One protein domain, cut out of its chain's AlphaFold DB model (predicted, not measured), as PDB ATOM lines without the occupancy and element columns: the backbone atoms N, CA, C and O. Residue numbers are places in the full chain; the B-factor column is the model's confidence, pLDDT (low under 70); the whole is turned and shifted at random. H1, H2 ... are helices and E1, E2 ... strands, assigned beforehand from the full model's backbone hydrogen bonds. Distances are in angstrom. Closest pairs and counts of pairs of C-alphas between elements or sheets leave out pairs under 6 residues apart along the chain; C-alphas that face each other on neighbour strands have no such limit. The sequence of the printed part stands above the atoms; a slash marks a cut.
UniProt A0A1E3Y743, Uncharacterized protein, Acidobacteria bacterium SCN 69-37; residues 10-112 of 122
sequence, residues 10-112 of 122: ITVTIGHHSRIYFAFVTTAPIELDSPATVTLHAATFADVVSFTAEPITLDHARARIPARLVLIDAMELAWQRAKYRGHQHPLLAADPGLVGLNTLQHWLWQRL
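What this domain is: This is residues 10 to 112 of the 122 residues of an uncharacterized protein of Acidobacteria bacterium SCN 69-37 (UniProt A0A1E3Y743). A strongly twisted sheet, with E2 and E4 in its middle, has helices over both faces: H1 and H4 over one, H3 over the other. The hairpin of E1 and E2 reaches out at one end of the long axis, where residues 13 to 18 stick out, and the small helix H2 lies at the opposite end. The 103 printed residues, with four named helices and five named strands in the order E1 E2 E3 H1 H2 E4 H3 E5 H4, are of the mixed class, helices and strands. The branched sheet's neighbour pairs are antiparallel. The whole is compact, with a radius of gyration of the C-alphas of 13.4 A, yet elongated, spanning 46 by 28 by 21 A.

How they stand to each other: Start at E2, residues 17 to 26, which has three neighbours in staggered pairing. On one side of it look for E1, residues 10 to 14, its hairpin partner, with N 12 and O 19 at 2.9 A, and for E5, residues 91 to 93, with N 25 and O 92 at 2.8 A. On the other side is E4, residues 66 to 73, with N 24 and O 70 at 2.9 A; E4 bends by 53 degrees at residue 69. On one side of E4 is E2, and on the other side of it find the edge strand E3, residues 38 to 44, with N 69 and O 41 at 2.9 A. H1, residues 45 to 51, is on the sheet at a height of 7.1 A, over E4 and only just over E2, where 3 of its 7 C-alphas fall; its closest C-alphas to E4 are Phe 45 and Ala 67, 4.9 A. H4, residues 101 to 112, is on the same face, its closest C-alphas to E3 being Trp 107 and Leu 40, 6.2 A. H3, residues 77 to 86, is on the opposite face at a height of 9.2 A, and runs along the strands at 23 degrees to E2 on the local plane. H2, residues 60 to 63, is not on the sheet but touches H1, with the C-alphas of Ala 63 and Ala 46 closest at 4.5 A. In H3 and H4 every O i to N i+4 pair is within hydrogen-bond range; in H1 1 of 3 is, beside 2 of 4 O i to N i+3 pairs, and H2 is too short for an i+4 pair.

Where its parts are: Find C-alpha 10 at (-46.832, -16.425, 46.537), where E1 begins. E2 runs 26.6 A from C-alpha 17 at (-39.318, -23.866, 55.318), E4 21.7 A and E3 17.4 A. H4, 16.4 A long, ends at C-alpha 112 at (-40.697, -27.461, 38.479).

The domain as a whole: The C-alphas farthest apart are those of His 16 and His 60, 46.6 A. The printed part has no cut, and the link from E2 to E3, 11 residues, is long. The mean pLDDT of the printed part is 94.1, and no printed residue is under 70.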
ATOM      1  N   ILE A  10     -46.531 -15.031  46.258       95.31
ATOM      2  CA  ILE A  10     -46.832 -16.425  46.537       95.31
ATOM      3  C   ILE A  10     -46.012 -16.876  47.741       95.31
ATOM      4  O   ILE A  10     -44.813 -16.610  47.832       95.31
ATOM      5  N   THR A  11     -46.667 -17.565  48.673       96.62
ATOM      6  CA  THR A  11     -45.972 -18.282  49.745       96.62
ATOM      7  C   THR A  11     -45.669 -19.690  49.260       96.62
ATOM      8  O   THR A  11     -46.573 -20.410  48.840       96.62
ATOM      9  N   VAL A  12     -44.399 -20.074  49.312       93.75
ATOM     10  CA  VAL A  12     -43.930 -21.410  48.946       93.75
ATOM     11  C   VAL A  12     -43.408 -22.089  50.201       93.75
ATOM     12  O   VAL A  12     -42.529 -21.554  50.879       93.75
ATOM     13  N   THR A  13     -43.937 -23.276  50.489       94.00
ATOM     14  CA  THR A  13     -43.520 -24.103  51.622       94.00
ATOM     15  C   THR A  13     -42.921 -25.407  51.109       94.00
ATOM     16  O   THR A  13     -43.579 -26.150  50.382       94.00
ATOM     17  N   ILE A  14     -41.675 -25.691  51.490       88.56
ATOM     18  CA  ILE A  14     -40.972 -26.939  51.171       88.56
ATOM     19  C   ILE A  14     -40.458 -27.532  52.484       88.56
ATOM     20  O   ILE A  14     -39.610 -26.944  53.162       88.56
ATOM     21  N   GLY A  15     -40.991 -28.695  52.863       93.25
ATOM     22  CA  GLY A  15     -40.769 -29.255  54.197       93.25
ATOM     23  C   GLY A  15     -41.229 -28.272  55.278       93.25
ATOM     24  O   GLY A  15     -42.374 -27.830  55.267       93.25
ATOM     25  N   HIS A  16     -40.324 -27.897  56.185       93.50
ATOM     26  CA  HIS A  16     -40.598 -26.939  57.266       93.50
ATOM     27  C   HIS A  16     -40.220 -25.485  56.933       93.50
ATOM     28  O   HIS A  16     -40.367 -24.605  57.780       93.50
ATOM     29  N   HIS A  17     -39.737 -25.207  55.719       93.38
ATOM     30  CA  HIS A  17     -39.318 -23.866  55.318       93.38
ATOM     31  C   HIS A  17     -40.405 -23.187  54.492       93.38
ATOM     32  O   HIS A  17     -40.830 -23.732  53.475       93.38
ATOM     33  N   SER A  18     -40.818 -21.988  54.905       94.75
ATOM     34  CA  SER A  18     -41.758 -21.147  54.159       94.75
ATOM     35  C   SER A  18     -41.090 -19.839  53.758       94.75
ATOM     36  O   SER A  18     -40.455 -19.190  54.587       94.75
ATOM     37  N   ARG A  19     -41.239 -19.457  52.490       95.12
ATOM     38  CA  ARG A  19     -40.721 -18.207  51.922       95.12
ATOM     39  C   ARG A  19     -41.826 -17.492  51.160       95.12
ATOM     40  O   ARG A  19     -42.684 -18.138  50.560       95.12
ATOM     41  N   ILE A  20     -41.795 -16.166  51.186       96.62
ATOM     42  CA  ILE A  20     -42.706 -15.321  50.412       96.62
ATOM     43  C   ILE A  20     -41.919 -14.771  49.232       96.62
ATOM     44  O   ILE A  20     -40.870 -14.160  49.425       96.62
ATOM     45  N   TYR A  21     -42.442 -14.963  48.028       97.31
ATOM     46  CA  TYR A  21     -41.859 -14.445  46.801       97.31
ATOM     47  C   TYR A  21     -42.771 -13.406  46.169       97.31
ATOM     48  O   TYR A  21     -43.973 -13.633  46.074       97.31
ATOM     49  N   PHE A  22     -42.198 -12.304  45.692       97.50
ATOM     50  CA  PHE A  22     -42.899 -11.237  44.980       97.50
ATOM     51  C   PHE A  22     -42.562 -11.254  43.488       97.50
ATOM     52  O   PHE A  22     -41.408 -11.473  43.116       97.50
ATOM     53  N   ALA A  23     -43.559 -11.002  42.642       97.50
ATOM     54  CA  ALA A  23     -43.440 -11.071  41.190       97.50
ATOM     55  C   ALA A  23     -43.040  -9.727  40.564       97.50
ATOM     56  O   ALA A  23     -43.689  -8.701  40.782       97.50
ATOM     57  N   PHE A  24     -41.997  -9.742  39.735       97.50
ATOM     58  CA  PHE A  24     -41.496  -8.557  39.047       97.50
ATOM     59  C   PHE A  24     -41.071  -8.847  37.611       97.50
ATOM     60  O   PHE A  24     -40.621  -9.942  37.292       97.50
ATOM     61  N   VAL A  25     -41.122  -7.821  36.767       96.94
ATOM     62  CA  VAL A  25     -40.492  -7.799  35.447       96.94
ATOM     63  C   VAL A  25     -39.162  -7.054  35.532       96.94
ATOM     64  O   VAL A  25     -39.072  -5.978  36.130       96.94
ATOM     65  N   THR A  26     -38.124  -7.618  34.921       97.69
ATOM     66  CA  THR A  26     -36.779  -7.034  34.876       97.69
ATOM     67  C   THR A  26     -36.092  -7.302  33.541       97.69
ATOM     68  O   THR A  26     -36.372  -8.301  32.882       97.69
ATOM     69  N   THR A  27     -35.168  -6.423  33.147       97.12
ATOM     70  CA  THR A  27     -34.211  -6.697  32.052       97.12
ATOM     71  C   THR A  27     -32.852  -7.164  32.571       97.12
ATOM     72  O   THR A  27     -31.929  -7.359  31.786       97.12
ATOM     73  N   ALA A  28     -32.697  -7.300  33.892       97.81
ATOM     74  CA  ALA A  28     -31.465  -7.794  34.485       97.81
ATOM     75  C   ALA A  28     -31.202  -9.233  34.036       97.81
ATOM     76  O   ALA A  28     -32.143 -10.040  34.022       97.81
ATOM     77  N   PRO A  29     -29.950  -9.582  33.714       96.62
ATOM     78  CA  PRO A  29     -29.580 -10.956  33.436       96.62
ATOM     79  C   PRO A  29     -29.400 -11.731  34.758       96.62
ATOM     80  O   PRO A  29     -29.373 -11.135  35.841       96.62
ATOM     81  N   ILE A  30     -29.355 -13.064  34.686       96.38
ATOM     82  CA  ILE A  30     -29.425 -13.949  35.864       96.38
ATOM     83  C   ILE A  30     -28.201 -13.829  36.783       96.38
ATOM     84  O   ILE A  30     -28.279 -14.121  37.968       96.38
ATOM     85  N   GLU A  31     -27.073 -13.335  36.279       96.62
ATOM     86  CA  GLU A  31     -25.827 -13.175  37.037       96.62
ATOM     87  C   GLU A  31     -25.925 -12.070  38.101       96.62
ATOM     88  O   GLU A  31     -25.084 -11.980  38.996       96.62
ATOM     89  N   LEU A  32     -26.944 -11.209  38.007       97.69
ATOM     90  CA  LEU A  32     -27.240 -10.188  39.011       97.69
ATOM     91  C   LEU A  32     -28.270 -10.656  40.046       97.69
ATOM     92  O   LEU A  32     -28.596  -9.889  40.955       97.69
ATOM     93  N   ASP A  33     -28.797 -11.869  39.904       97.88
ATOM     94  CA  ASP A  33     -29.837 -12.412  40.767       97.88
ATOM     95  C   ASP A  33     -29.277 -12.865  42.114       97.88
ATOM     96  O   ASP A  33     -28.150 -13.353  42.228       97.88
ATOM     97  N   SER A  34     -30.090 -12.729  43.155       95.75
ATOM     98  CA  SER A  34     -29.851 -13.426  44.405       95.75
ATOM     99  C   SER A  34     -30.102 -14.924  44.213       95.75
ATOM    100  O   SER A  34     -30.935 -15.306  43.383       95.75
ATOM    101  N   PRO A  35     -29.456 -15.799  45.003       93.62
ATOM    102  CA  PRO A  35     -29.610 -17.245  44.851       93.62
ATOM    103  C   PRO A  35     -31.052 -17.754  44.989       93.62
ATOM    104  O   PRO A  35     -31.365 -18.818  44.460       93.62
ATOM    105  N   ALA A  36     -31.932 -17.033  45.696       93.56
ATOM    106  CA  ALA A  36     -33.333 -17.425  45.836       93.56
ATOM    107  C   ALA A  36     -34.244 -16.892  44.715       93.56
ATOM    108  O   ALA A  36     -35.426 -17.227  44.702       93.56
ATOM    109  N   THR A  37     -33.748 -16.073  43.785       96.44
ATOM    110  CA  THR A  37     -34.568 -15.540  42.689       96.44
ATOM    111  C   THR A  37     -34.916 -16.641  41.686       96.44
ATOM    112  O   THR A  37     -34.059 -17.398  41.235       96.44
ATOM    113  N   VAL A  38     -36.189 -16.719  41.292       95.44
ATOM    114  CA  VAL A  38     -36.689 -17.719  40.341       95.44
ATOM    115  C   VAL A  38     -37.192 -17.026  39.082       95.44
ATOM    116  O   VAL A  38     -38.076 -16.178  39.142       95.44
ATOM    117  N   THR A  39     -36.679 -17.417  37.916       95.88
ATOM    118  CA  THR A  39     -37.239 -16.983  36.625       95.88
ATOM    119  C   THR A  39     -38.423 -17.870  36.249       95.88
ATOM    120  O   THR A  39     -38.253 -19.079  36.081       95.88
ATOM    121  N   LEU A  40     -39.607 -17.267  36.101       94.19
ATOM    122  CA  LEU A  40     -40.820 -17.948  35.640       94.19
ATOM    123  C   LEU A  40     -40.921 -17.948  34.115       94.19
ATOM    124  O   LEU A  40     -41.285 -18.955  33.516       94.19
ATOM    125  N   HIS A  41     -40.581 -16.822  33.491       92.94
ATOM    126  CA  HIS A  41     -40.649 -16.651  32.047       92.94
ATOM    127  C   HIS A  41     -39.536 -15.714  31.572       92.94
ATOM    128  O   HIS A  41     -39.257 -14.707  32.223       92.94
ATOM    129  N   ALA A  42     -38.901 -16.047  30.450       94.62
ATOM    130  CA  ALA A  42     -37.855 -15.250  29.818       94.62
ATOM    131  C   ALA A  42     -38.185 -15.081  28.331       94.62
ATOM    132  O   ALA A  42     -38.440 -16.072  27.647       94.62
ATOM    133  N   ALA A  43     -38.195 -13.838  27.858       95.25
ATOM    134  CA  ALA A  43     -38.521 -13.472  26.481       95.25
ATOM    135  C   ALA A  43     -37.953 -12.077  26.157       95.25
ATOM    136  O   ALA A  43     -37.058 -11.586  26.851       95.25
ATOM    137  N   THR A  44     -38.435 -11.428  25.096       95.94
ATOM    138  CA  THR A  44     -38.074 -10.028  24.831       95.94
ATOM    139  C   THR A  44     -38.810  -9.090  25.788       95.94
ATOM    140  O   THR A  44     -39.847  -9.442  26.355       95.94
ATOM    141  N   PHE A  45     -38.301  -7.869  25.975       95.00
ATOM    142  CA  PHE A  45     -38.961  -6.879  26.824       95.00
ATOM    143  C   PHE A  45     -40.363  -6.538  26.314       95.00
ATOM    144  O   PHE A  45     -41.255  -6.353  27.130       95.00
ATOM    145  N   ALA A  46     -40.581  -6.534  24.996       93.81
ATOM    146  CA  ALA A  46     -41.909  -6.351  24.410       93.81
ATOM    147  C   ALA A  46     -42.921  -7.413  24.868       93.81
ATOM    148  O   ALA A  46     -44.075  -7.078  25.128       93.81
ATOM    149  N   ASP A  47     -42.485  -8.665  25.007       93.06
ATOM    150  CA  ASP A  47     -43.363  -9.765  25.408       93.06
ATOM    151  C   ASP A  47     -43.690  -9.684  26.904       93.06
ATOM    152  O   ASP A  47     -44.849  -9.799  27.307       93.06
ATOM    153  N   VAL A  48     -42.679  -9.430  27.743       94.06
ATOM    154  CA  VAL A  48     -42.855  -9.481  29.204       94.06
ATOM    155  C   VAL A  48     -43.371  -8.183  29.821       94.06
ATOM    156  O   VAL A  48     -43.924  -8.222  30.918       94.06
ATOM    157  N   VAL A  49     -43.204  -7.031  29.162       92.06
ATOM    158  CA  VAL A  49     -43.676  -5.741  29.698       92.06
ATOM    159  C   VAL A  49     -45.197  -5.703  29.825       92.06
ATOM    160  O   VAL A  49     -45.722  -4.999  30.675       92.06
ATOM    161  N   SER A  50     -45.911  -6.521  29.047       91.19
ATOM    162  CA  SER A  50     -47.363  -6.685  29.162       91.19
ATOM    163  C   SER A  50     -47.818  -7.173  30.545       91.19
ATOM    164  O   SER A  50     -48.966  -6.952  30.912       91.19
ATOM    165  N   PHE A  51     -46.927  -7.788  31.332       93.31
ATOM    166  CA  PHE A  51     -47.218  -8.263  32.683       93.31
ATOM    167  C   PHE A  51     -47.010  -7.210  33.775       93.31
ATOM    168  O   PHE A  51     -47.161  -7.550  34.946       93.31
ATOM    169  N   THR A  52     -46.605  -5.974  33.463       93.81
ATOM    170  CA  THR A  52     -46.350  -4.946  34.486       93.81
ATOM    171  C   THR A  52     -47.620  -4.212  34.893       93.81
ATOM    172  O   THR A  52     -48.439  -3.884  34.044       93.81
ATOM    173  N   ALA A  53     -47.746  -3.889  36.184       92.69
ATOM    174  CA  ALA A  53     -48.896  -3.141  36.707       92.69
ATOM    175  C   ALA A  53     -48.970  -1.707  36.159       92.69
ATOM    176  O   ALA A  53     -50.046  -1.160  35.941       92.69
ATOM    177  N   GLU A  54     -47.808  -1.089  35.955       87.62
ATOM    178  CA  GLU A  54     -47.715   0.271  35.437       87.62
ATOM    179  C   GLU A  54     -47.495   0.237  33.922       87.62
ATOM    180  O   GLU A  54     -46.662  -0.548  33.451       87.62
ATOM    181  N   PRO A  55     -48.183   1.091  33.146       81.81
ATOM    182  CA  PRO A  55     -47.943   1.203  31.717       81.81
ATOM    183  C   PRO A  55     -46.531   1.737  31.451       81.81
ATOM    184  O   PRO A  55     -46.059   2.673  32.100       81.81
ATOM    185  N   ILE A  56     -45.853   1.160  30.458       85.62
ATOM    186  CA  ILE A  56     -44.491   1.543  30.078       85.62
ATOM    187  C   ILE A  56     -44.454   1.892  28.603       85.62
ATOM    188  O   ILE A  56     -44.844   1.099  27.747       85.62
ATOM    189  N   THR A  57     -43.905   3.065  28.295       84.38
ATOM    190  CA  THR A  57     -43.582   3.430  26.919       84.38
ATOM    191  C   THR A  57     -42.442   2.552  26.422       84.38
ATOM    192  O   THR A  57     -41.321   2.594  26.945       84.38
ATOM    193  N   LEU A  58     -42.742   1.751  25.406       84.75
ATOM    194  CA  LEU A  58     -41.782   0.884  24.751       84.75
ATOM    195  C   LEU A  58     -41.228   1.585  23.510       84.75
ATOM    196  O   LEU A  58     -41.968   1.875  22.574       84.75
ATOM    197  N   ASP A  59     -39.925   1.849  23.494       86.12
ATOM    198  CA  ASP A  59     -39.231   2.228  22.265       86.12
ATOM    199  C   ASP A  59     -38.727   0.977  21.520       86.12
ATOM    200  O   ASP A  59     -38.569  -0.105  22.096       86.12
ATOM    201  N   HIS A  60     -38.473   1.115  20.215       83.94
ATOM    202  CA  HIS A  60     -38.047  -0.002  19.366       83.94
ATOM    203  C   HIS A  60     -36.718  -0.640  19.790       83.94
ATOM    204  O   HIS A  60     -36.516  -1.827  19.525       83.94
ATOM    205  N   ALA A  61     -35.817   0.116  20.426       86.50
ATOM    206  CA  ALA A  61     -34.535  -0.409  20.879       86.50
ATOM    207  C   ALA A  61     -34.719  -1.276  22.132       86.50
ATOM    208  O   ALA A  61     -34.198  -2.388  22.200       86.50
ATOM    209  N   ARG A  62     -35.530  -0.815  23.090       86.44
ATOM    210  CA  ARG A  62     -35.852  -1.526  24.330       86.44
ATOM    211  C   ARG A  62     -36.715  -2.752  24.096       86.44
ATOM    212  O   ARG A  62     -36.521  -3.738  24.795       86.44
ATOM    213  N   ALA A  63     -37.604  -2.721  23.104       90.62
ATOM    214  CA  ALA A  63     -38.501  -3.827  22.764       90.62
ATOM    215  C   ALA A  63     -37.787  -5.177  22.608       90.62
ATOM    216  O   ALA A  63     -38.311  -6.202  23.032       90.62
ATOM    217  N   ARG A  64     -36.581  -5.174  22.028       93.69
ATOM    218  CA  ARG A  64     -35.829  -6.395  21.698       93.69
ATOM    219  C   ARG A  64     -34.870  -6.849  22.797       93.69
ATOM    220  O   ARG A  64     -34.231  -7.885  22.641       93.69
ATOM    221  N   ILE A  65     -34.734  -6.082  23.878       95.00
ATOM    222  CA  ILE A  65     -33.811  -6.417  24.966       95.00
ATOM    223  C   ILE A  65     -34.323  -7.676  25.682       95.00
ATOM    224  O   ILE A  65     -35.531  -7.777  25.909       95.00
ATOM    225  N   PRO A  66     -33.449  -8.626  26.063       96.94
ATOM    226  CA  PRO A  66     -33.841  -9.753  26.898       96.94
ATOM    227  C   PRO A  66     -34.451  -9.292  28.222       96.94
ATOM    228  O   PRO A  66     -33.941  -8.387  28.886       96.94
ATOM    229  N   ALA A  67     -35.545  -9.924  28.619       97.12
ATOM    230  CA  ALA A  67     -36.247  -9.589  29.840       97.12
ATOM    231  C   ALA A  67     -36.947 -10.809  30.434       97.12
ATOM    232  O   ALA A  67     -37.115 -11.850  29.794       97.12
ATOM    233  N   ARG A  68     -37.300 -10.700  31.714       97.50
ATOM    234  CA  ARG A  68     -37.755 -11.827  32.519       97.50
ATOM    235  C   ARG A  68     -38.862 -11.409  33.468       97.50
ATOM    236  O   ARG A  68     -38.793 -10.336  34.067       97.50
ATOM    237  N   LEU A  69     -39.831 -12.301  33.646       96.50
ATOM    238  CA  LEU A  69     -40.710 -12.316  34.806       96.50
ATOM    239  C   LEU A  69     -40.070 -13.202  35.878       96.50
ATOM    240  O   LEU A  69     -39.814 -14.391  35.651       96.50
ATOM    241  N   VAL A  70     -39.821 -12.619  37.044       97.50
ATOM    242  CA  VAL A  70     -39.098 -13.246  38.149       97.50
ATOM    243  C   VAL A  70     -39.899 -13.205  39.446       97.50
ATOM    244  O   VAL A  70     -40.682 -12.290  39.689       97.50
ATOM    245  N   LEU A  71     -39.658 -14.199  40.291       97.56
ATOM    246  CA  LEU A  71     -40.049 -14.253  41.689       97.56
ATOM    247  C   LEU A  71     -38.827 -13.938  42.549       97.56
ATOM    248  O   LEU A  71     -37.811 -14.623  42.442       97.56
ATOM    249  N   ILE A  72     -38.929 -12.927  43.408       97.81
ATOM    250  CA  ILE A  72     -37.850 -12.503  44.310       97.81
ATOM    251  C   ILE A  72     -38.283 -12.746  45.753       97.81
ATOM    252  O   ILE A  72     -39.367 -12.316  46.155       97.81
ATOM    253  N   ASP A  73     -37.433 -13.422  46.523       97.06
ATOM    254  CA  ASP A  73     -37.656 -13.685  47.946       97.06
ATOM    255  C   ASP A  73     -37.765 -12.369  48.730       97.06
ATOM    256  O   ASP A  73     -36.955 -11.451  48.566       97.06
ATOM    257  N   ALA A  74     -38.768 -12.270  49.601       96.38
ATOM    258  CA  ALA A  74     -39.027 -11.094  50.420       96.38
ATOM    259  C   ALA A  74     -37.815 -10.663  51.266       96.38
ATOM    260  O   ALA A  74     -37.599  -9.464  51.450       96.38
ATOM    261  N   MET A  75     -37.013 -11.615  51.754       96.25
ATOM    262  CA  MET A  75     -35.815 -11.347  52.552       96.25
ATOM    263  C   MET A  75     -34.684 -10.726  51.725       96.25
ATOM    264  O   MET A  75     -33.889  -9.956  52.259       96.25
ATOM    265  N   GLU A  76     -34.617 -11.025  50.426       96.50
ATOM    266  CA  GLU A  76     -33.564 -10.538  49.524       96.50
ATOM    267  C   GLU A  76     -34.018  -9.337  48.680       96.50
ATOM    268  O   GLU A  76     -33.197  -8.664  48.059       96.50
ATOM    269  N   LEU A  77     -35.314  -9.009  48.696       96.50
ATOM    270  CA  LEU A  77     -35.924  -8.011  47.819       96.50
ATOM    271  C   LEU A  77     -35.247  -6.633  47.872       96.50
ATOM    272  O   LEU A  77     -35.048  -6.000  46.833       96.50
ATOM    273  N   ALA A  78     -34.891  -6.150  49.065       96.81
ATOM    274  CA  ALA A  78     -34.234  -4.851  49.215       96.81
ATOM    275  C   ALA A  78     -32.844  -4.840  48.556       96.81
ATOM    276  O   ALA A  78     -32.509  -3.905  47.822       96.81
ATOM    277  N   TRP A  79     -32.068  -5.904  48.771       97.06
ATOM    278  CA  TRP A  79     -30.758  -6.080  48.153       97.06
ATOM    279  C   TRP A  79     -30.881  -6.228  46.635       97.06
ATOM    280  O   TRP A  79     -30.202  -5.512  45.900       97.06
ATOM    281  N   GLN A  80     -31.806  -7.067  46.164       97.62
ATOM    282  CA  GLN A  80     -32.039  -7.316  44.741       97.62
ATOM    283  C   GLN A  80     -32.385  -6.024  43.996       97.62
ATOM    284  O   GLN A  80     -31.817  -5.710  42.948       97.62
ATOM    285  N   ARG A  81     -33.273  -5.213  44.586       97.38
ATOM    286  CA  ARG A  81     -33.660  -3.905  44.049       97.38
ATOM    287  C   ARG A  81     -32.469  -2.955  43.960       97.38
ATOM    288  O   ARG A  81     -32.315  -2.274  42.946       97.38
ATOM    289  N   ALA A  82     -31.629  -2.900  44.995       97.88
ATOM    290  CA  ALA A  82     -30.431  -2.067  44.991       97.88
ATOM    291  C   ALA A  82     -29.413  -2.543  43.940       97.88
ATOM    292  O   ALA A  82     -28.884  -1.725  43.186       97.88
ATOM    293  N   LYS A  83     -29.197  -3.861  43.835       97.94
ATOM    294  CA  LYS A  83     -28.281  -4.489  42.877       97.94
ATOM    295  C   LYS A  83     -28.683  -4.187  41.435       97.94
ATOM    296  O   LYS A  83     -27.857  -3.665  40.687       97.94
ATOM    297  N   TYR A  84     -29.940  -4.435  41.062       98.00
ATOM    298  CA  TYR A  84     -30.443  -4.129  39.719       98.00
ATOM    299  C   TYR A  84     -30.386  -2.636  39.402       98.00
ATOM    300  O   TYR A  84     -29.899  -2.257  38.339       98.00
ATOM    301  N   ARG A  85     -30.795  -1.775  40.346       97.50
ATOM    302  CA  ARG A  85     -30.727  -0.318  40.165       97.50
ATOM    303  C   ARG A  85     -29.294   0.160  39.930       97.50
ATOM    304  O   ARG A  85     -29.081   1.000  39.060       97.50
ATOM    305  N   GLY A  86     -28.322  -0.381  40.666       97.69
ATOM    306  CA  GLY A  86     -26.902  -0.061  40.495       97.69
ATOM    307  C   GLY A  86     -26.343  -0.432  39.118       97.69
ATOM    308  O   GLY A  86     -25.380   0.182  38.677       97.69
ATOM    309  N   HIS A  87     -26.977  -1.381  38.421       97.62
ATOM    310  CA  HIS A  87     -26.626  -1.810  37.060       97.62
ATOM    311  C   HIS A  87     -27.642  -1.313  36.018       97.62
ATOM    312  O   HIS A  87     -27.688  -1.824  34.907       97.62
ATOM    313  N   GLN A  88     -28.468  -0.321  36.372       96.38
ATOM    314  CA  GLN A  88     -29.441   0.321  35.481       96.38
ATOM    315  C   GLN A  88     -30.509  -0.624  34.896       96.38
ATOM    316  O   GLN A  88     -31.117  -0.321  33.869       96.38
ATOM    317  N   HIS A  89     -30.801  -1.730  35.580       96.38
ATOM    318  CA  HIS A  89     -31.899  -2.615  35.214       96.38
ATOM    319  C   HIS A  89     -33.187  -2.232  35.961       96.38
ATOM    320  O   HIS A  89     -33.163  -2.053  37.185       96.38
ATOM    321  N   PRO A  90     -34.327  -2.098  35.257       94.38
ATOM    322  CA  PRO A  90     -35.605  -1.812  35.883       94.38
ATOM    323  C   PRO A  90     -36.096  -3.031  36.670       94.38
ATOM    324  O   PRO A  90     -35.889  -4.167  36.255       94.38
ATOM    325  N   LEU A  91     -36.792  -2.781  37.779       96.31
ATOM    326  CA  LEU A  91     -37.502  -3.804  38.542       96.31
ATOM    327  C   LEU A  91     -38.940  -3.345  38.777       96.31
ATOM    328  O   LEU A  91     -39.202  -2.504  39.642       96.31
ATOM    329  N   LEU A  92     -39.844  -3.874  37.964       95.62
ATOM    330  CA  LEU A  92     -41.203  -3.377  37.782       95.62
ATOM    331  C   LEU A  92     -42.179  -4.376  38.386       95.62
ATOM    332  O   LEU A  92     -42.059  -5.570  38.128       95.62
ATOM    333  N   ALA A  93     -43.106  -3.916  39.223       96.25
ATOM    334  CA  ALA A  93     -44.085  -4.810  39.834       96.25
ATOM    335  C   ALA A  93     -44.956  -5.462  38.753       96.25
ATOM    336  O   ALA A  93     -45.400  -4.784  37.821       96.25
ATOM    337  N   ALA A  94     -45.191  -6.766  38.887       96.00
ATOM    338  CA  ALA A  94     -46.151  -7.451  38.039       96.00
ATOM    339  C   ALA A  94     -47.584  -6.974  38.340       96.00
ATOM    340  O   ALA A  94     -47.891  -6.578  39.465       96.00
ATOM    341  N   ASP A  95     -48.445  -7.016  37.332       94.31
ATOM    342  CA  ASP A  95     -49.862  -6.699  37.433       94.31
ATOM    343  C   ASP A  95     -50.614  -7.829  38.162       94.31
ATOM    344  O   ASP A  95     -50.515  -8.984  37.742       94.31
ATOM    345  N   PRO A  96     -51.365  -7.552  39.243       90.94
ATOM    346  CA  PRO A  96     -52.106  -8.581  39.977       90.94
ATOM    347  C   PRO A  96     -53.307  -9.167  39.231       90.94
ATOM    348  O   PRO A  96     -53.708 -10.289  39.548       90.94
ATOM    349  N   GLY A  97     -53.874  -8.456  38.257       90.81
ATOM    350  CA  GLY A  97     -54.932  -8.965  37.387       90.81
ATOM    351  C   GLY A  97     -54.419  -9.994  36.377       90.81
ATOM    352  O   GLY A  97     -55.126 -10.952  36.071       90.81
ATOM    353  N   LEU A  98     -53.177  -9.846  35.905       89.81
ATOM    354  CA  LEU A  98     -52.542 -10.780  34.964       89.81
ATOM    355  C   LEU A  98     -51.732 -11.880  35.669       89.81
ATOM    356  O   LEU A  98     -51.817 -13.060  35.322       89.81
ATOM    357  N   VAL A  99     -50.958 -11.504  36.685       91.69
ATOM    358  CA  VAL A  99     -50.008 -12.355  37.417       91.69
ATOM    359  C   VAL A  99     -50.509 -12.598  38.846       91.69
ATOM    360  O   VAL A  99     -49.784 -12.467  39.828       91.69
ATOM    361  N   GLY A 100     -51.788 -12.944  38.977       92.31
ATOM    362  CA  GLY A 100     -52.393 -13.306  40.258       92.31
ATOM    363  C   GLY A 100     -51.875 -14.637  40.824       92.31
ATOM    364  O   GLY A 100     -51.125 -15.372  40.179       92.31
ATOM    365  N   LEU A 101     -52.323 -14.989  42.035       92.06
ATOM    366  CA  LEU A 101     -51.870 -16.188  42.758       92.06
ATOM    367  C   LEU A 101     -52.004 -17.484  41.939       92.06
ATOM    368  O   LEU A 101     -51.060 -18.268  41.886       92.06
ATOM    369  N   ASN A 102     -53.145 -17.695  41.276       93.38
ATOM    370  CA  ASN A 102     -53.377 -18.897  40.466       93.38
ATOM    371  C   ASN A 102     -52.400 -18.980  39.281       93.38
ATOM    372  O   ASN A 102     -51.857 -20.048  39.000       93.38
ATOM    373  N   THR A 103     -52.133 -17.849  38.620       93.31
ATOM    374  CA  THR A 103     -51.154 -17.754  37.528       93.31
ATOM    375  C   THR A 103     -49.748 -18.074  38.036       93.31
ATOM    376  O   THR A 103     -49.042 -18.884  37.438       93.31
ATOM    377  N   LEU A 104     -49.360 -17.502  39.182       94.50
ATOM    378  CA  LEU A 104     -48.067 -17.768  39.815       94.50
ATOM    379  C   LEU A 104     -47.895 -19.240  40.189       94.50
ATOM    380  O   LEU A 104     -46.847 -19.819  39.912       94.50
ATOM    381  N   GLN A 105     -48.919 -19.859  40.780       94.31
ATOM    382  CA  GLN A 105     -48.906 -21.284  41.108       94.31
ATOM    383  C   GLN A 105     -48.737 -22.145  39.855       94.31
ATOM    384  O   GLN A 105     -47.901 -23.049  39.843       94.31
ATOM    385  N   HIS A 106     -49.486 -21.846  38.791       93.62
ATOM    386  CA  HIS A 106     -49.406 -22.581  37.532       93.62
ATOM    387  C   HIS A 106     -48.009 -22.501  36.903       93.62
ATOM    388  O   HIS A 106     -47.423 -23.532  36.575       93.62
ATOM    389  N   TRP A 107     -47.441 -21.299  36.779       92.62
ATOM    390  CA  TRP A 107     -46.109 -21.119  36.197       92.62
ATOM    391  C   TRP A 107     -44.996 -21.702  37.061       92.62
ATOM    392  O   TRP A 107     -44.068 -22.310  36.528       92.62
ATOM    393  N   LEU A 108     -45.092 -21.582  38.387       92.00
ATOM    394  CA  LEU A 108     -44.135 -22.223  39.284       92.00
ATOM    395  C   LEU A 108     -44.176 -23.747  39.127       92.00
ATOM    396  O   LEU A 108     -43.132 -24.389  39.040       92.00
ATOM    397  N   TRP A 109     -45.373 -24.325  39.019       91.81
ATOM    398  CA  TRP A 109     -45.541 -25.753  38.775       91.81
ATOM    399  C   TRP A 109     -44.950 -26.187  37.429       91.81
ATOM    400  O   TRP A 109     -44.169 -27.135  37.384       91.81
ATOM    401  N   GLN A 110     -45.230 -25.457  36.345       91.00
ATOM    402  CA  GLN A 110     -44.608 -25.711  35.040       91.00
ATOM    403  C   GLN A 110     -43.078 -25.643  35.112       91.00
ATOM    404  O   GLN A 110     -42.392 -26.487  34.538       91.00
ATOM    405  N   ARG A 111     -42.529 -24.677  35.856       87.88
ATOM    406  CA  ARG A 111     -41.081 -24.524  36.021       87.88
ATOM    407  C   ARG A 111     -40.440 -25.699  36.757       87.88
ATOM    408  O   ARG A 111     -39.317 -26.061  36.409       87.88
ATOM    409  N   LEU A 112     -41.133 -26.267  37.746       87.75
ATOM    410  CA  LEU A 112     -40.697 -27.461  38.479       87.75
ATOM    411  C   LEU A 112     -40.771 -28.729  37.618       87.75
ATOM    412  O   LEU A 112     -39.964 -29.636  37.803       87.75
TER     413      LEU A 112